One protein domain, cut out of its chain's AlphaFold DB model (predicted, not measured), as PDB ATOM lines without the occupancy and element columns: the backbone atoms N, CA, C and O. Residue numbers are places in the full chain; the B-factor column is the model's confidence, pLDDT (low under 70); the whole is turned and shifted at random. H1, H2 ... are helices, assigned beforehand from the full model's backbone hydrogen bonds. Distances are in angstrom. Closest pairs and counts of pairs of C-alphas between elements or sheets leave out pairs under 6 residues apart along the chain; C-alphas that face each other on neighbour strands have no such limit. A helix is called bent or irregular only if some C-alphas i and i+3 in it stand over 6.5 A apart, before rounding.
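AT A GLANCE: This is residues 402 to 519 of the 520 residues of an uncharacterized protein of Acidimicrobiales bacterium (UniProt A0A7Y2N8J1). An up-and-down bundle, each part running against the one before: H1 folds back on itself as H1a and H1b, then come H2a and H3. Residues 512 to 519, with H4, stick out. The printed part has 118 residues, 100 of them in four named helices, H1 to H4 in chain order; its class is all helix, with no named strand, and it is only just compact, close to loose: radius of gyration of the C-alphas 15.9 A, spans 58 by 25 by 19 A.

HOW THE PARTS SIT: By hydrogen bonds H1, residues 402 to 446, is one helix, but bent: C-alphas 422 and 425 are 9.7 A apart. Its arms, H1a to 422 and H1b from 425, touch, closest at C-alphas 420 and 427, 4.8 A. H2, residues 453 to 476, also one helix by hydrogen bonds, is bent, C-alphas 466 and 469 6.6 A apart; H2a touches H1a, closest at C-alphas 414 and 462, 6.0 A. H3, residues 483 to 509, touches H1b, closest at C-alphas 435 and 503, 4.0 A, and makes a hairpin with H2b, from 469, closest at C-alphas 471 and 490, 4.1 A. H4, residues 514 to 517, is apart from H3. O i to N i+4 pairs are within hydrogen-bond range throughout H2a and H2b, 15 of 17 in H1a, 13 of 18 in H1b, 22 of 23 in H3; H4 is too short.

IN THESE COORDINATES: Find C-alpha 402 at (140.190, 162.454, 198.323); H1a runs 31.2 A, irregular where C-alphas 418 and 421 are 6.9 A apart. H3 runs 38.5 A to C-alpha 509 at (161.568, 157.663, 197.173).

THE WHOLE: The printed part has no cut and no long link; pLDDT is under 70 in 36 residues, among them 508 to 519.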
ATOM      1  N   ARG A 402     138.922 163.163 198.117       69.44
ATOM      2  CA  ARG A 402     140.190 162.454 198.323       69.44
ATOM      3  C   ARG A 402     140.056 161.323 199.347       69.44
ATOM      4  O   ARG A 402     140.498 160.212 199.086       69.44
ATOM      5  N   LEU A 403     139.393 161.592 200.474       70.50
ATOM      6  CA  LEU A 403     139.088 160.589 201.496       70.50
ATOM      7  C   LEU A 403     138.250 159.436 200.922       70.50
ATOM      8  O   LEU A 403     138.548 158.278 201.204       70.50
ATOM      9  N   ALA A 404     137.244 159.738 200.096       78.19
ATOM     10  CA  ALA A 404     136.426 158.713 199.452       78.19
ATOM     11  C   ALA A 404     137.257 157.822 198.511       78.19
ATOM     12  O   ALA A 404     137.162 156.600 198.595       78.19
ATOM     13  N   GLY A 405     138.129 158.413 197.685       80.19
ATOM     14  CA  GLY A 405     139.032 157.667 196.800       80.19
ATOM     15  C   GLY A 405     139.984 156.737 197.559       80.19
ATOM     16  O   GLY A 405     140.117 155.566 197.204       80.19
ATOM     17  N   THR A 406     140.583 157.218 198.653       73.81
ATOM     18  CA  THR A 406     141.441 156.395 199.518       73.81
ATOM     19  C   THR A 406     140.664 155.239 200.142       73.81
ATOM     20  O   THR A 406     141.135 154.105 200.116       73.81
ATOM     21  N   VAL A 407     139.460 155.488 200.666       75.94
ATOM     22  CA  VAL A 407     138.618 154.429 201.245       75.94
ATOM     23  C   VAL A 407     138.271 153.375 200.193       75.94
ATOM     24  O   VAL A 407     138.419 152.191 200.474       75.94
ATOM     25  N   VAL A 408     137.885 153.778 198.979       82.69
ATOM     26  CA  VAL A 408     137.582 152.842 197.883       82.69
ATOM     27  C   VAL A 408     138.796 151.982 197.538       82.69
ATOM     28  O   VAL A 408     138.668 150.763 197.463       82.69
ATOM     29  N   LEU A 409     139.982 152.579 197.386       81.50
ATOM     30  CA  LEU A 409     141.201 151.841 197.044       81.50
ATOM     31  C   LEU A 409     141.598 150.837 198.136       81.50
ATOM     32  O   LEU A 409     141.947 149.699 197.835       81.50
ATOM     33  N   VAL A 410     141.517 151.244 199.402       70.44
ATOM     34  CA  VAL A 410     141.854 150.407 200.564       70.44
ATOM     35  C   VAL A 410     140.832 149.273 200.725       70.44
ATOM     36  O   VAL A 410     141.211 148.126 200.958       70.44
ATOM     37  N   VAL A 411     139.540 149.547 200.517       77.56
ATOM     38  CA  VAL A 411     138.486 148.519 200.514       77.56
ATOM     39  C   VAL A 411     138.684 147.537 199.361       77.56
ATOM     40  O   VAL A 411     138.636 146.331 199.592       77.56
ATOM     41  N   LEU A 412     138.970 148.015 198.146       81.25
ATOM     42  CA  LEU A 412     139.286 147.150 197.005       81.25
ATOM     43  C   LEU A 412     140.495 146.266 197.316       81.25
ATOM     44  O   LEU A 412     140.417 145.051 197.160       81.25
ATOM     45  N   ALA A 413     141.580 146.847 197.827       77.56
ATOM     46  CA  ALA A 413     142.773 146.107 198.222       77.56
ATOM     47  C   ALA A 413     142.453 145.017 199.265       77.56
ATOM     48  O   ALA A 413     142.923 143.886 199.134       77.56
ATOM     49  N   ALA A 414     141.614 145.316 200.260       71.25
ATOM     50  CA  ALA A 414     141.168 144.343 201.255       71.25
ATOM     51  C   ALA A 414     140.301 143.223 200.647       71.25
ATOM     52  O   ALA A 414     140.517 142.052 200.954       71.25
ATOM     53  N   VAL A 415     139.365 143.554 199.750       80.00
ATOM     54  CA  VAL A 415     138.508 142.575 199.053       80.00
ATOM     55  C   VAL A 415     139.342 141.648 198.168       80.00
ATOM     56  O   VAL A 415     139.149 140.430 198.195       80.00
ATOM     57  N   PHE A 416     140.310 142.194 197.431       77.69
ATOM     58  CA  PHE A 416     141.237 141.418 196.608       77.69
ATOM     59  C   PHE A 416     142.142 140.519 197.459       77.69
ATOM     60  O   PHE A 416     142.343 139.350 197.132       77.69
ATOM     61  N   ALA A 417     142.621 141.007 198.605       70.06
ATOM     62  CA  ALA A 417     143.401 140.192 199.529       70.06
ATOM     63  C   ALA A 417     142.591 139.019 200.109       70.06
ATOM     64  O   ALA A 417     143.094 137.901 200.167       70.06
ATOM     65  N   LEU A 418     141.329 139.248 200.488       72.81
ATOM     66  CA  LEU A 418     140.434 138.214 201.025       72.81
ATOM     67  C   LEU A 418     140.010 137.170 199.981       72.81
ATOM     68  O   LEU A 418     139.759 136.023 200.345       72.81
ATOM     69  N   SER A 419     139.961 137.538 198.699       73.88
ATOM     70  CA  SER A 419     139.602 136.629 197.599       73.88
ATOM     71  C   SER A 419     140.806 135.913 196.976       73.88
ATOM     72  O   SER A 419     140.645 134.821 196.436       73.88
ATOM     73  N   SER A 420     142.025 136.442 197.119       68.56
ATOM     74  CA  SER A 420     143.277 135.840 196.625       68.56
ATOM     75  C   SER A 420     143.457 134.339 196.951       68.56
ATOM     76  O   SER A 420     143.787 133.574 196.040       68.56
ATOM     77  N   PRO A 421     143.149 133.841 198.172       62.47
ATOM     78  CA  PRO A 421     143.265 132.417 198.500       62.47
ATOM     79  C   PRO A 421     142.345 131.492 197.684       62.47
ATOM     80  O   PRO A 421     142.541 130.277 197.730       62.47
ATOM     81  N   ILE A 422     141.343 132.046 196.993       65.69
ATOM     82  CA  ILE A 422     140.322 131.329 196.219       65.69
ATOM     83  C   ILE A 422     140.647 131.357 194.711       65.69
ATOM     84  O   ILE A 422     140.285 130.427 193.999       65.69
ATOM     85  N   VAL A 423     141.360 132.380 194.214       59.53
ATOM     86  CA  VAL A 423     141.427 132.707 192.768       59.53
ATOM     87  C   VAL A 423     142.818 132.467 192.129       59.53
ATOM     88  O   VAL A 423     143.056 132.800 190.971       59.53
ATOM     89  N   GLY A 424     143.764 131.836 192.832       67.38
ATOM     90  CA  GLY A 424     145.035 131.382 192.236       67.38
ATOM     91  C   GLY A 424     145.913 132.523 191.689       67.38
ATOM     92  O   GLY A 424     146.286 133.424 192.434       67.38
ATOM     93  N   ILE A 425     146.257 132.494 190.389       64.38
ATOM     94  CA  ILE A 425     147.154 133.467 189.713       64.38
ATOM     95  C   ILE A 425     146.674 134.925 189.865       64.38
ATOM     96  O   ILE A 425     147.492 135.847 189.864       64.38
ATOM     97  N   ALA A 426     145.377 135.154 190.101       64.88
ATOM     98  CA  ALA A 426     144.834 136.480 190.410       64.88
ATOM     99  C   ALA A 426     145.452 137.129 191.671       64.88
ATOM    100  O   ALA A 426     145.412 138.352 191.818       64.88
ATOM    101  N   GLY A 427     146.103 136.350 192.544       67.44
ATOM    102  CA  GLY A 427     146.900 136.863 193.659       67.44
ATOM    103  C   GLY A 427     148.058 137.778 193.230       67.44
ATOM    104  O   GLY A 427     148.422 138.681 193.980       67.44
ATOM    105  N   LEU A 428     148.587 137.630 192.007       76.31
ATOM    106  CA  LEU A 428     149.637 138.513 191.480       76.31
ATOM    107  C   LEU A 428     149.114 139.919 191.161       76.31
ATOM    108  O   LEU A 428     149.825 140.895 191.376       76.31
ATOM    109  N   VAL A 429     147.852 140.040 190.732       80.75
ATOM    110  CA  VAL A 429     147.186 141.337 190.487       80.75
ATOM    111  C   VAL A 429     146.943 142.091 191.798       80.75
ATOM    112  O   VAL A 429     146.869 143.318 191.815       80.75
ATOM    113  N   CYS A 430     146.897 141.379 192.927       81.75
ATOM    114  CA  CYS A 430     146.752 141.999 194.240       81.75
ATOM    115  C   CYS A 430     148.010 142.779 194.651       81.75
ATOM    116  O   CYS A 430     147.884 143.779 195.350       81.75
ATOM    117  N   LEU A 431     149.207 142.375 194.209       84.12
ATOM    118  CA  LEU A 431     150.469 143.026 194.584       84.12
ATOM    119  C   LEU A 431     150.511 144.522 194.198       84.12
ATOM    120  O   LEU A 431     150.695 145.343 195.099       84.12
ATOM    121  N   PRO A 432     150.280 144.934 192.933       87.31
ATOM    122  CA  PRO A 432     150.291 146.354 192.575       87.31
ATOM    123  C   PRO A 432     149.176 147.149 193.269       87.31
ATOM    124  O   PRO A 432     149.392 148.304 193.627       87.31
ATOM    125  N   ILE A 433     148.012 146.539 193.525       87.19
ATOM    126  CA  ILE A 433     146.907 147.187 194.252       87.19
ATOM    127  C   ILE A 433     147.296 147.436 195.717       87.19
ATOM    128  O   ILE A 433     147.044 148.519 196.244       87.19
ATOM    129  N   GLN A 434     147.948 146.467 196.370       86.06
ATOM    130  CA  GLN A 434     148.471 146.623 197.730       86.06
ATOM    131  C   GLN A 434     149.549 147.708 197.793       86.06
ATOM    132  O   GLN A 434     149.488 148.572 198.667       86.06
ATOM    133  N   ALA A 435     150.489 147.717 196.842       86.81
ATOM    134  CA  ALA A 435     151.513 148.754 196.758       86.81
ATOM    135  C   ALA A 435     150.890 150.149 196.568       86.81
ATOM    136  O   ALA A 435     151.219 151.075 197.306       86.81
ATOM    137  N   ALA A 436     149.933 150.295 195.646       86.00
ATOM    138  CA  ALA A 436     149.227 151.555 195.411       86.00
ATOM    139  C   ALA A 436     148.450 152.029 196.651       86.00
ATOM    140  O   ALA A 436     148.505 153.208 197.001       86.00
ATOM    141  N   ALA A 437     147.775 151.119 197.359       82.56
ATOM    142  CA  ALA A 437     147.097 151.437 198.614       82.56
ATOM    143  C   ALA A 437     148.087 151.921 199.692       82.56
ATOM    144  O   ALA A 437     147.798 152.886 200.401       82.56
ATOM    145  N   GLY A 438     149.277 151.313 199.767       81.38
ATOM    146  CA  GLY A 438     150.375 151.760 200.625       81.38
ATOM    147  C   GLY A 438     150.874 153.167 200.280       81.38
ATOM    148  O   GLY A 438     150.987 154.013 201.169       81.38
ATOM    149  N   VAL A 439     151.102 153.449 198.990       83.56
ATOM    150  CA  VAL A 439     151.508 154.779 198.491       83.56
ATOM    151  C   VAL A 439     150.477 155.838 198.882       83.56
ATOM    152  O   VAL A 439     150.827 156.856 199.478       83.56
ATOM    153  N   VAL A 440     149.194 155.594 198.596       82.25
ATOM    154  CA  VAL A 440     148.108 156.543 198.890       82.25
ATOM    155  C   VAL A 440     147.961 156.769 200.395       82.25
ATOM    156  O   VAL A 440     147.769 157.906 200.830       82.25
ATOM    157  N   TYR A 441     148.110 155.723 201.209       78.50
ATOM    158  CA  TYR A 441     148.088 155.855 202.662       78.50
ATOM    159  C   TYR A 441     149.258 156.698 203.189       78.50
ATOM    160  O   TYR A 441     149.050 157.582 204.023       78.50
ATOM    161  N   ARG A 442     150.483 156.488 202.683       76.31
ATOM    162  CA  ARG A 442     151.640 157.319 203.056       76.31
ATOM    163  C   ARG A 442     151.458 158.762 202.607       76.31
ATOM    164  O   ARG A 442     151.776 159.670 203.372       76.31
ATOM    165  N   TRP A 443     150.905 158.979 201.419       78.62
ATOM    166  CA  TRP A 443     150.599 160.316 200.930       78.62
ATOM    167  C   TRP A 443     149.619 161.053 201.847       78.62
ATOM    168  O   TRP A 443     149.817 162.228 202.151       78.62
ATOM    169  N   ASP A 444     148.583 160.369 202.332       73.31
ATOM    170  CA  ASP A 444     147.628 160.947 203.283       73.31
ATOM    171  C   ASP A 444     148.270 161.208 204.658       73.31
ATOM    172  O   ASP A 444     147.994 162.224 205.288       73.31
ATOM    173  N   LEU A 445     149.196 160.345 205.102       67.62
ATOM    174  CA  LEU A 445     150.007 160.565 206.311       67.62
ATOM    175  C   LEU A 445     150.959 161.763 206.200       67.62
ATOM    176  O   LEU A 445     151.204 162.427 207.206       67.62
ATOM    177  N   ALA A 446     151.513 162.003 205.012       65.69
ATOM    178  CA  ALA A 446     152.453 163.088 204.734       65.69
ATOM    179  C   ALA A 446     151.761 164.434 204.466       65.69
ATOM    180  O   ALA A 446     152.420 165.470 204.440       65.69
ATOM    181  N   SER A 447     150.443 164.431 204.257       67.50
ATOM    182  CA  SER A 447     149.661 165.653 204.116       67.50
ATOM    183  C   SER A 447     149.720 166.472 205.418       67.50
ATOM    184  O   SER A 447     149.532 165.909 206.502       67.50
ATOM    185  N   PRO A 448     149.899 167.808 205.348       54.72
ATOM    186  CA  PRO A 448     149.865 168.678 206.532       54.72
ATOM    187  C   PRO A 448     148.534 168.559 207.294       54.72
ATOM    188  O   PRO A 448     148.465 168.742 208.511       54.72
ATOM    189  N   ARG A 449     147.467 168.149 206.597       63.47
ATOM    190  CA  ARG A 449     146.226 167.661 207.204       63.47
ATOM    191  C   ARG A 449     146.389 166.167 207.500       63.47
ATOM    192  O   ARG A 449     146.288 165.370 206.572       63.47
ATOM    193  N   ARG A 450     146.645 165.808 208.769       55.41
ATOM    194  CA  ARG A 450     146.790 164.402 209.208       55.41
ATOM    195  C   ARG A 450     145.574 163.552 208.771       55.41
ATOM    196  O   ARG A 450     144.454 164.068 208.790       55.41
ATOM    197  N   PRO A 451     145.778 162.266 208.422       58.81
ATOM    198  CA  PRO A 451     144.771 161.419 207.785       58.81
ATOM    199  C   PRO A 451     143.537 161.239 208.662       58.81
ATOM    200  O   PRO A 451     143.627 161.183 209.895       58.81
ATOM    201  N   ASN A 452     142.372 161.104 208.022       66.88
ATOM    202  CA  ASN A 452     141.117 160.860 208.728       66.88
ATOM    203  C   ASN A 452     141.259 159.589 209.602       66.88
ATOM    204  O   ASN A 452     141.723 158.561 209.095       66.88
ATOM    205  N   PRO A 453     140.851 159.609 210.888       68.06
ATOM    206  CA  PRO A 453     140.878 158.433 211.756       68.06
ATOM    207  C   PRO A 453     140.217 157.196 211.136       68.06
ATOM    208  O   PRO A 453     140.672 156.089 211.417       68.06
ATOM    209  N   ALA A 454     139.218 157.369 210.265       68.56
ATOM    210  CA  ALA A 454     138.603 156.289 209.503       68.56
ATOM    211  C   ALA A 454     139.570 155.650 208.489       68.56
ATOM    212  O   ALA A 454     139.696 154.434 208.492       68.56
ATOM    213  N   ILE A 455     140.323 156.420 207.687       68.56
ATOM    214  CA  ILE A 455     141.356 155.857 206.786       68.56
ATOM    215  C   ILE A 455     142.390 155.112 207.608       68.56
ATOM    216  O   ILE A 455     142.708 153.961 207.318       68.56
ATOM    217  N   ALA A 456     142.872 155.756 208.672       69.06
ATOM    218  CA  ALA A 456     143.818 155.128 209.568       69.06
ATOM    219  C   ALA A 456     143.244 153.824 210.134       69.06
ATOM    220  O   ALA A 456     143.996 152.875 210.265       69.06
ATOM    221  N   MET A 457     141.940 153.748 210.434       70.88
ATOM    222  CA  MET A 457     141.248 152.538 210.885       70.88
ATOM    223  C   MET A 457     141.112 151.462 209.790       70.88
ATOM    224  O   MET A 457     141.307 150.289 210.086       70.88
ATOM    225  N   VAL A 458     140.810 151.819 208.540       70.38
ATOM    226  CA  VAL A 458     140.629 150.841 207.448       70.38
ATOM    227  C   VAL A 458     141.970 150.287 206.986       70.38
ATOM    228  O   VAL A 458     142.147 149.069 206.976       70.38
ATOM    229  N   CYS A 459     142.948 151.161 206.714       71.50
ATOM    230  CA  CYS A 459     144.334 150.730 206.550       71.50
ATOM    231  C   CYS A 459     144.739 149.917 207.772       71.50
ATOM    232  O   CYS A 459     145.460 148.928 207.626       71.50
ATOM    233  N   ARG A 460     144.190 150.278 208.957       71.31
ATOM    234  CA  ARG A 460     144.471 149.542 210.172       71.31
ATOM    235  C   ARG A 460     144.069 148.076 210.127       71.31
ATOM    236  O   ARG A 460     144.855 147.160 210.343       71.31
ATOM    237  N   SER A 461     142.806 147.863 209.843       71.69
ATOM    238  CA  SER A 461     142.255 146.528 209.719       71.69
ATOM    239  C   SER A 461     142.927 145.754 208.583       71.69
ATOM    240  O   SER A 461     143.133 144.552 208.714       71.69
ATOM    241  N   GLN A 462     143.337 146.428 207.505       75.38
ATOM    242  CA  GLN A 462     143.955 145.780 206.352       75.38
ATOM    243  C   GLN A 462     145.287 145.101 206.680       75.38
ATOM    244  O   GLN A 462     145.422 143.916 206.396       75.38
ATOM    245  N   VAL A 463     146.266 145.771 207.300       72.62
ATOM    246  CA  VAL A 463     147.545 145.085 207.598       72.62
ATOM    247  C   VAL A 463     147.382 144.063 208.722       72.62
ATOM    248  O   VAL A 463     148.032 143.026 208.663       72.62
ATOM    249  N   LEU A 464     146.492 144.290 209.699       73.12
ATOM    250  CA  LEU A 464     146.148 143.266 210.693       73.12
ATOM    251  C   LEU A 464     145.673 141.985 210.001       73.12
ATOM    252  O   LEU A 464     146.118 140.884 210.333       73.12
ATOM    253  N   VAL A 465     144.770 142.136 209.031       77.31
ATOM    254  CA  VAL A 465     144.260 141.021 208.238       77.31
ATOM    255  C   VAL A 465     145.374 140.405 207.399       77.31
ATOM    256  O   VAL A 465     145.519 139.189 207.415       77.31
ATOM    257  N   LEU A 466     146.201 141.208 206.731       78.94
ATOM    258  CA  LEU A 466     147.256 140.709 205.850       78.94
ATOM    259  C   LEU A 466     148.380 139.987 206.601       78.94
ATOM    260  O   LEU A 466     148.810 138.922 206.188       78.94
ATOM    261  N   MET A 467     148.859 140.536 207.713       76.44
ATOM    262  CA  MET A 467     150.063 140.041 208.386       76.44
ATOM    263  C   MET A 467     149.759 139.009 209.474       76.44
ATOM    264  O   MET A 467     150.601 138.168 209.778       76.44
ATOM    265  N   ILE A 468     148.575 139.076 210.092       76.69
ATOM    266  CA  ILE A 468     148.268 138.288 211.292       76.69
ATOM    267  C   ILE A 468     147.040 137.420 211.068       76.69
ATOM    268  O   ILE A 468     147.166 136.198 211.067       76.69
ATOM    269  N   ALA A 469     145.860 138.012 210.858       76.62
ATOM    270  CA  ALA A 469     144.628 137.227 210.812       76.62
ATOM    271  C   ALA A 469     144.623 136.252 209.625       76.62
ATOM    272  O   ALA A 469     144.332 135.078 209.809       76.62
ATOM    273  N   GLY A 470     145.022 136.691 208.431       77.75
ATOM    274  CA  GLY A 470     145.102 135.860 207.228       77.75
ATOM    275  C   GLY A 470     146.150 134.751 207.336       77.75
ATOM    276  O   GLY A 470     145.887 133.610 206.940       77.75
ATOM    277  N   ALA A 471     147.302 135.043 207.948       79.44
ATOM    278  CA  ALA A 471     148.339 134.052 208.223       79.44
ATOM    279  C   ALA A 471     147.858 132.991 209.227       79.44
ATOM    280  O   ALA A 471     147.963 131.797 208.952       79.44
ATOM    281  N   LEU A 472     147.251 133.412 210.344       78.62
ATOM    282  CA  LEU A 472     146.677 132.512 211.348       78.62
ATOM    283  C   LEU A 472     145.529 131.682 210.769       78.62
ATOM    284  O   LEU A 472     145.535 130.463 210.914       78.62
ATOM    285  N   ILE A 473     144.594 132.309 210.048       81.38
ATOM    286  CA  ILE A 473     143.518 131.606 209.343       81.38
ATOM    287  C   ILE A 473     144.129 130.556 208.415       81.38
ATOM    288  O   ILE A 473     143.695 129.417 208.442       81.38
ATOM    289  N   SER A 474     145.174 130.880 207.652       80.06
ATOM    290  CA  SER A 474     145.811 129.928 206.729       80.06
ATOM    291  C   SER A 474     146.502 128.752 207.428       80.06
ATOM    292  O   SER A 474     146.439 127.633 206.917       80.06
ATOM    293  N   ILE A 475     147.123 128.981 208.589       79.06
ATOM    294  CA  ILE A 475     147.781 127.943 209.400       79.06
ATOM    295  C   ILE A 475     146.748 127.015 210.054       79.06
ATOM    296  O   ILE A 475     146.924 125.795 210.054       79.06
ATOM    297  N   PHE A 476     145.662 127.583 210.583       80.50
ATOM    298  CA  PHE A 476     144.651 126.857 211.353       80.50
ATOM    299  C   PHE A 476     143.450 126.382 210.528       80.50
ATOM    300  O   PHE A 476     142.593 125.696 211.075       80.50
ATOM    301  N   ASN A 477     143.373 126.696 209.230       79.38
ATOM    302  CA  ASN A 477     142.255 126.283 208.384       79.38
ATOM    303  C   ASN A 477     142.216 124.744 208.243       79.38
ATOM    304  O   ASN A 477     143.088 124.172 207.573       79.38
ATOM    305  N   PRO A 478     141.204 124.059 208.816       69.81
ATOM    306  CA  PRO A 478     141.123 122.601 208.775       69.81
ATOM    307  C   PRO A 478     140.807 122.074 207.369       69.81
ATOM    308  O   PRO A 478     141.120 120.927 207.066       69.81
ATOM    309  N   PHE A 479     140.260 122.916 206.485       73.56
ATOM    310  CA  PHE A 479     139.814 122.542 205.144       73.56
ATOM    311  C   PHE A 479     140.940 122.481 204.098       73.56
ATOM    312  O   PHE A 479     140.701 122.055 202.972       73.56
ATOM    313  N   ARG A 480     142.174 122.886 204.434       69.00
ATOM    314  CA  ARG A 480     143.343 122.732 203.546       69.00
ATOM    315  C   ARG A 480     144.186 121.533 203.968       69.00
ATOM    316  O   ARG A 480     144.720 121.519 205.078       69.00
ATOM    317  N   SER A 481     144.342 120.545 203.093       63.00
ATOM    318  CA  SER A 481     145.190 119.371 203.330       63.00
ATOM    319  C   SER A 481     146.658 119.675 203.008       63.00
ATOM    320  O   SER A 481     146.973 120.063 201.888       63.00
ATOM    321  N   GLY A 482     147.554 119.474 203.978       83.12
ATOM    322  CA  GLY A 482     149.009 119.573 203.804       83.12
ATOM    323  C   GLY A 482     149.642 120.814 204.445       83.12
ATOM    324  O   GLY A 482     149.290 121.950 204.130       83.12
ATOM    325  N   TRP A 483     150.629 120.593 205.322       80.94
ATOM    326  CA  TRP A 483     151.393 121.649 206.004       80.94
ATOM    327  C   TRP A 483     152.028 122.649 205.026       80.94
ATOM    328  O   TRP A 483     151.946 123.853 205.247       80.94
ATOM    329  N   LEU A 484     152.582 122.167 203.908       80.31
ATOM    330  CA  LEU A 484     153.232 123.015 202.900       80.31
ATOM    331  C   LEU A 484     152.261 124.010 202.246       80.31
ATOM    332  O   LEU A 484     152.615 125.168 202.045       80.31
ATOM    333  N   ILE A 485     151.021 123.596 201.977       79.75
ATOM    334  CA  ILE A 485     149.989 124.466 201.391       79.75
ATOM    335  C   ILE A 485     149.544 125.529 202.405       79.75
ATOM    336  O   ILE A 485     149.342 126.691 202.048       79.75
ATOM    337  N   ARG A 486     149.435 125.158 203.688       78.62
ATOM    338  CA  ARG A 486     149.108 126.096 204.776       78.62
ATOM    339  C   ARG A 486     150.224 127.114 205.009       78.62
ATOM    340  O   ARG A 486     149.945 128.308 205.087       78.62
ATOM    341  N   ALA A 487     151.478 126.658 205.048       79.44
ATOM    342  CA  ALA A 487     152.652 127.512 205.190       79.44
ATOM    343  C   ALA A 487     152.815 128.460 203.991       79.44
ATOM    344  O   ALA A 487     152.981 129.661 204.184       79.44
ATOM    345  N   GLY A 488     152.680 127.958 202.758       78.94
ATOM    346  CA  GLY A 488     152.741 128.779 201.544       78.94
ATOM    347  C   GLY A 488     151.654 129.856 201.499       78.94
ATOM    348  O   GLY A 488     151.931 131.003 201.157       78.94
ATOM    349  N   ALA A 489     150.433 129.533 201.929       78.69
ATOM    350  CA  ALA A 489     149.364 130.518 202.050       78.69
ATOM    351  C   ALA A 489     149.643 131.572 203.131       78.69
ATOM    352  O   ALA A 489     149.418 132.757 202.894       78.69
ATOM    353  N   ALA A 490     150.163 131.164 204.293       79.12
ATOM    354  CA  ALA A 490     150.561 132.094 205.347       79.12
ATOM    355  C   ALA A 490     151.675 133.047 204.879       79.12
ATOM    356  O   ALA A 490     151.598 134.248 205.127       79.12
ATOM    357  N   ILE A 491     152.656 132.534 204.129       80.81
ATOM    358  CA  ILE A 491     153.699 133.344 203.489       80.81
ATOM    359  C   ILE A 491     153.087 134.307 202.462       80.81
ATOM    360  O   ILE A 491     153.449 135.476 202.448       80.81
ATOM    361  N   GLY A 492     152.126 133.869 201.642       80.62
ATOM    362  CA  GLY A 492     151.450 134.737 200.668       80.62
ATOM    363  C   GLY A 492     150.743 135.938 201.308       80.62
ATOM    364  O   GLY A 492     150.848 137.059 200.815       80.62
ATOM    365  N   TRP A 493     150.093 135.723 202.453       81.50
ATOM    366  CA  TRP A 493     149.507 136.789 203.272       81.50
ATOM    367  C   TRP A 493     150.563 137.791 203.768       81.50
ATOM    368  O   TRP A 493     150.393 139.002 203.605       81.50
ATOM    369  N   TRP A 494     151.700 137.290 204.262       79.06
ATOM    370  CA  TRP A 494     152.841 138.126 204.651       79.06
ATOM    371  C   TRP A 494     153.417 138.916 203.478       79.06
ATOM    372  O   TRP A 494     153.690 140.102 203.626       79.06
ATOM    373  N   VAL A 495     153.567 138.300 202.304       82.38
ATOM    374  CA  VAL A 495     154.062 138.973 201.093       82.38
ATOM    375  C   VAL A 495     153.137 140.123 200.696       82.38
ATOM    376  O   VAL A 495     153.621 141.219 200.433       82.38
ATOM    377  N   LEU A 496     151.815 139.929 200.714       82.44
ATOM    378  CA  LEU A 496     150.860 141.007 200.423       82.44
ATOM    379  C   LEU A 496     150.954 142.154 201.440       82.44
ATOM    380  O   LEU A 496     150.931 143.322 201.052       82.44
ATOM    381  N   GLY A 497     151.108 141.834 202.729       81.06
ATOM    382  CA  GLY A 497     151.343 142.833 203.771       81.06
ATOM    383  C   GLY A 497     152.666 143.584 203.590       81.06
ATOM    384  O   GLY A 497     152.697 144.809 203.700       81.06
ATOM    385  N   LEU A 498     153.745 142.882 203.233       80.56
ATOM    386  CA  LEU A 498     155.046 143.481 202.927       80.56
ATOM    387  C   LEU A 498     154.989 144.385 201.695       80.56
ATOM    388  O   LEU A 498     155.601 145.445 201.711       80.56
ATOM    389  N   VAL A 499     154.235 144.020 200.656       84.56
ATOM    390  CA  VAL A 499     154.060 144.854 199.456       84.56
ATOM    391  C   VAL A 499     153.252 146.116 199.754       84.56
ATOM    392  O   VAL A 499     153.604 147.188 199.264       84.56
ATOM    393  N   PHE A 500     152.226 146.031 200.606       82.81
ATOM    394  CA  PHE A 500     151.540 147.223 201.112       82.81
ATOM    395  C   PHE A 500     152.513 148.157 201.848       82.81
ATOM    396  O   PHE A 500     152.554 149.356 201.576       82.81
ATOM    397  N   VAL A 501     153.349 147.607 202.737       77.31
ATOM    398  CA  VAL A 501     154.382 148.376 203.450       77.31
ATOM    399  C   VAL A 501     155.412 148.956 202.475       77.31
ATOM    400  O   VAL A 501     155.734 150.134 202.578       77.31
ATOM    401  N   ALA A 502     155.881 148.187 201.491       81.12
ATOM    402  CA  ALA A 502     156.809 148.653 200.463       81.12
ATOM    403  C   ALA A 502     156.221 149.817 199.651       81.12
ATOM    404  O   ALA A 502     156.912 150.801 199.405       81.12
ATOM    405  N   GLY A 503     154.925 149.769 199.328       82.94
ATOM    406  CA  GLY A 503     154.193 150.891 198.738       82.94
ATOM    407  C   GLY A 503     154.291 152.177 199.561       82.94
ATOM    408  O   GLY A 503     154.512 153.254 199.013       82.94
ATOM    409  N   MET A 504     154.207 152.080 200.891       78.88
ATOM    410  CA  MET A 504     154.393 153.247 201.759       78.88
ATOM    411  C   MET A 504     155.797 153.857 201.640       78.88
ATOM    412  O   MET A 504     155.935 155.068 201.775       78.88
ATOM    413  N   TYR A 505     156.826 153.042 201.396       72.50
ATOM    414  CA  TYR A 505     158.204 153.507 201.210       72.50
ATOM    415  C   TYR A 505     158.462 154.053 199.806       72.50
ATOM    416  O   TYR A 505     159.137 155.071 199.682       72.50
ATOM    417  N   LEU A 506     157.864 153.455 198.768       80.06
ATOM    418  CA  LEU A 506     157.944 153.965 197.395       80.06
ATOM    419  C   LEU A 506     157.471 155.423 197.316       80.06
ATOM    420  O   LEU A 506     158.056 156.221 196.595       80.06
ATOM    421  N   TYR A 507     156.467 155.815 198.107       76.62
ATOM    422  CA  TYR A 507     156.052 157.219 198.182       76.62
ATOM    423  C   TYR A 507     157.171 158.168 198.654       76.62
ATOM    424  O   TYR A 507     157.195 159.317 198.229       76.62
ATOM    425  N   GLU A 508     158.075 157.735 199.537       66.94
ATOM    426  CA  GLU A 508     159.177 158.583 200.017       66.94
ATOM    427  C   GLU A 508     160.273 158.746 198.974       66.94
ATOM    428  O   GLU A 508     160.802 159.840 198.818       66.94
ATOM    429  N   GLU A 509     160.571 157.674 198.245       69.12
ATOM    430  CA  GLU A 509     161.568 157.663 197.173       69.12
ATOM    431  C   GLU A 509     161.085 158.443 195.941       69.12
ATOM    432  O   GLU A 509     161.850 159.181 195.328       69.12
ATOM    433  N   PHE A 510     159.789 158.348 195.628       68.94
ATOM    434  CA  PHE A 510     159.145 159.067 194.527       68.94
ATOM    435  C   PHE A 510     158.455 160.358 194.954       68.94
ATOM    436  O   PHE A 510     157.710 160.924 194.150       68.94
ATOM    437  N   ARG A 511     158.665 160.839 196.190       64.44
ATOM    438  CA  ARG A 511     158.106 162.121 196.630       64.44
ATOM    439  C   ARG A 511     158.605 163.169 195.637       64.44
ATOM    440  O   ARG A 511     159.807 163.426 195.597       64.44
ATOM    441  N   PRO A 512     157.732 163.751 194.800       54.78
ATOM    442  CA  PRO A 512     158.208 164.633 193.758       54.78
ATOM    443  C   PRO A 512     158.866 165.830 194.439       54.78
ATOM    444  O   PRO A 512     158.233 166.495 195.264       54.78
ATOM    445  N   ALA A 513     160.117 166.119 194.068       53.88
ATOM    446  CA  ALA A 513     160.863 167.307 194.499       53.88
ATOM    447  C   ALA A 513     160.062 168.618 194.301       53.88
ATOM    448  O   ALA A 513     160.341 169.639 194.921       53.88
ATOM    449  N   ALA A 514     158.997 168.571 193.493       46.47
ATOM    450  CA  ALA A 514     158.021 169.633 193.303       46.47
ATOM    451  C   ALA A 514     157.301 170.102 194.587       46.47
ATOM    452  O   ALA A 514     156.934 171.267 194.645       46.47
ATOM    453  N   VAL A 515     157.114 169.263 195.620       52.69
ATOM    454  CA  VAL A 515     156.447 169.700 196.872       52.69
ATOM    455  C   VAL A 515     157.374 170.548 197.756       52.69
ATOM    456  O   VAL A 515     156.893 171.382 198.514       52.69
ATOM    457  N   GLU A 516     158.696 170.393 197.637       49.53
ATOM    458  CA  GLU A 516     159.659 171.281 198.312       49.53
ATOM    459  C   GLU A 516     159.847 172.611 197.564       49.53
ATOM    460  O   GLU A 516     160.140 173.625 198.190       49.53
ATOM    461  N   ALA A 517     159.605 172.643 196.248       43.50
ATOM    462  CA  ALA A 517     159.757 173.850 195.435       43.50
ATOM    463  C   ALA A 517     158.568 174.828 195.514       43.50
ATOM    464  O   ALA A 517     158.741 176.007 195.213       43.50
ATOM    465  N   THR A 518     157.365 174.379 195.893       44.91
ATOM    466  CA  THR A 518     156.167 175.241 195.847       44.91
ATOM    467  C   THR A 518     155.847 175.992 197.135       44.91
ATOM    468  O   THR A 518     155.035 176.904 197.067       44.91
ATOM    469  N   GLY A 519     156.450 175.669 198.286       41.72
ATOM    470  CA  GLY A 519     156.237 176.432 199.531       41.72
ATOM    471  C   GLY A 519     154.767 176.595 199.962       41.72
ATOM    472  O   GLY A 519     154.438 177.581 200.621       41.72
TER     473      GLY A 519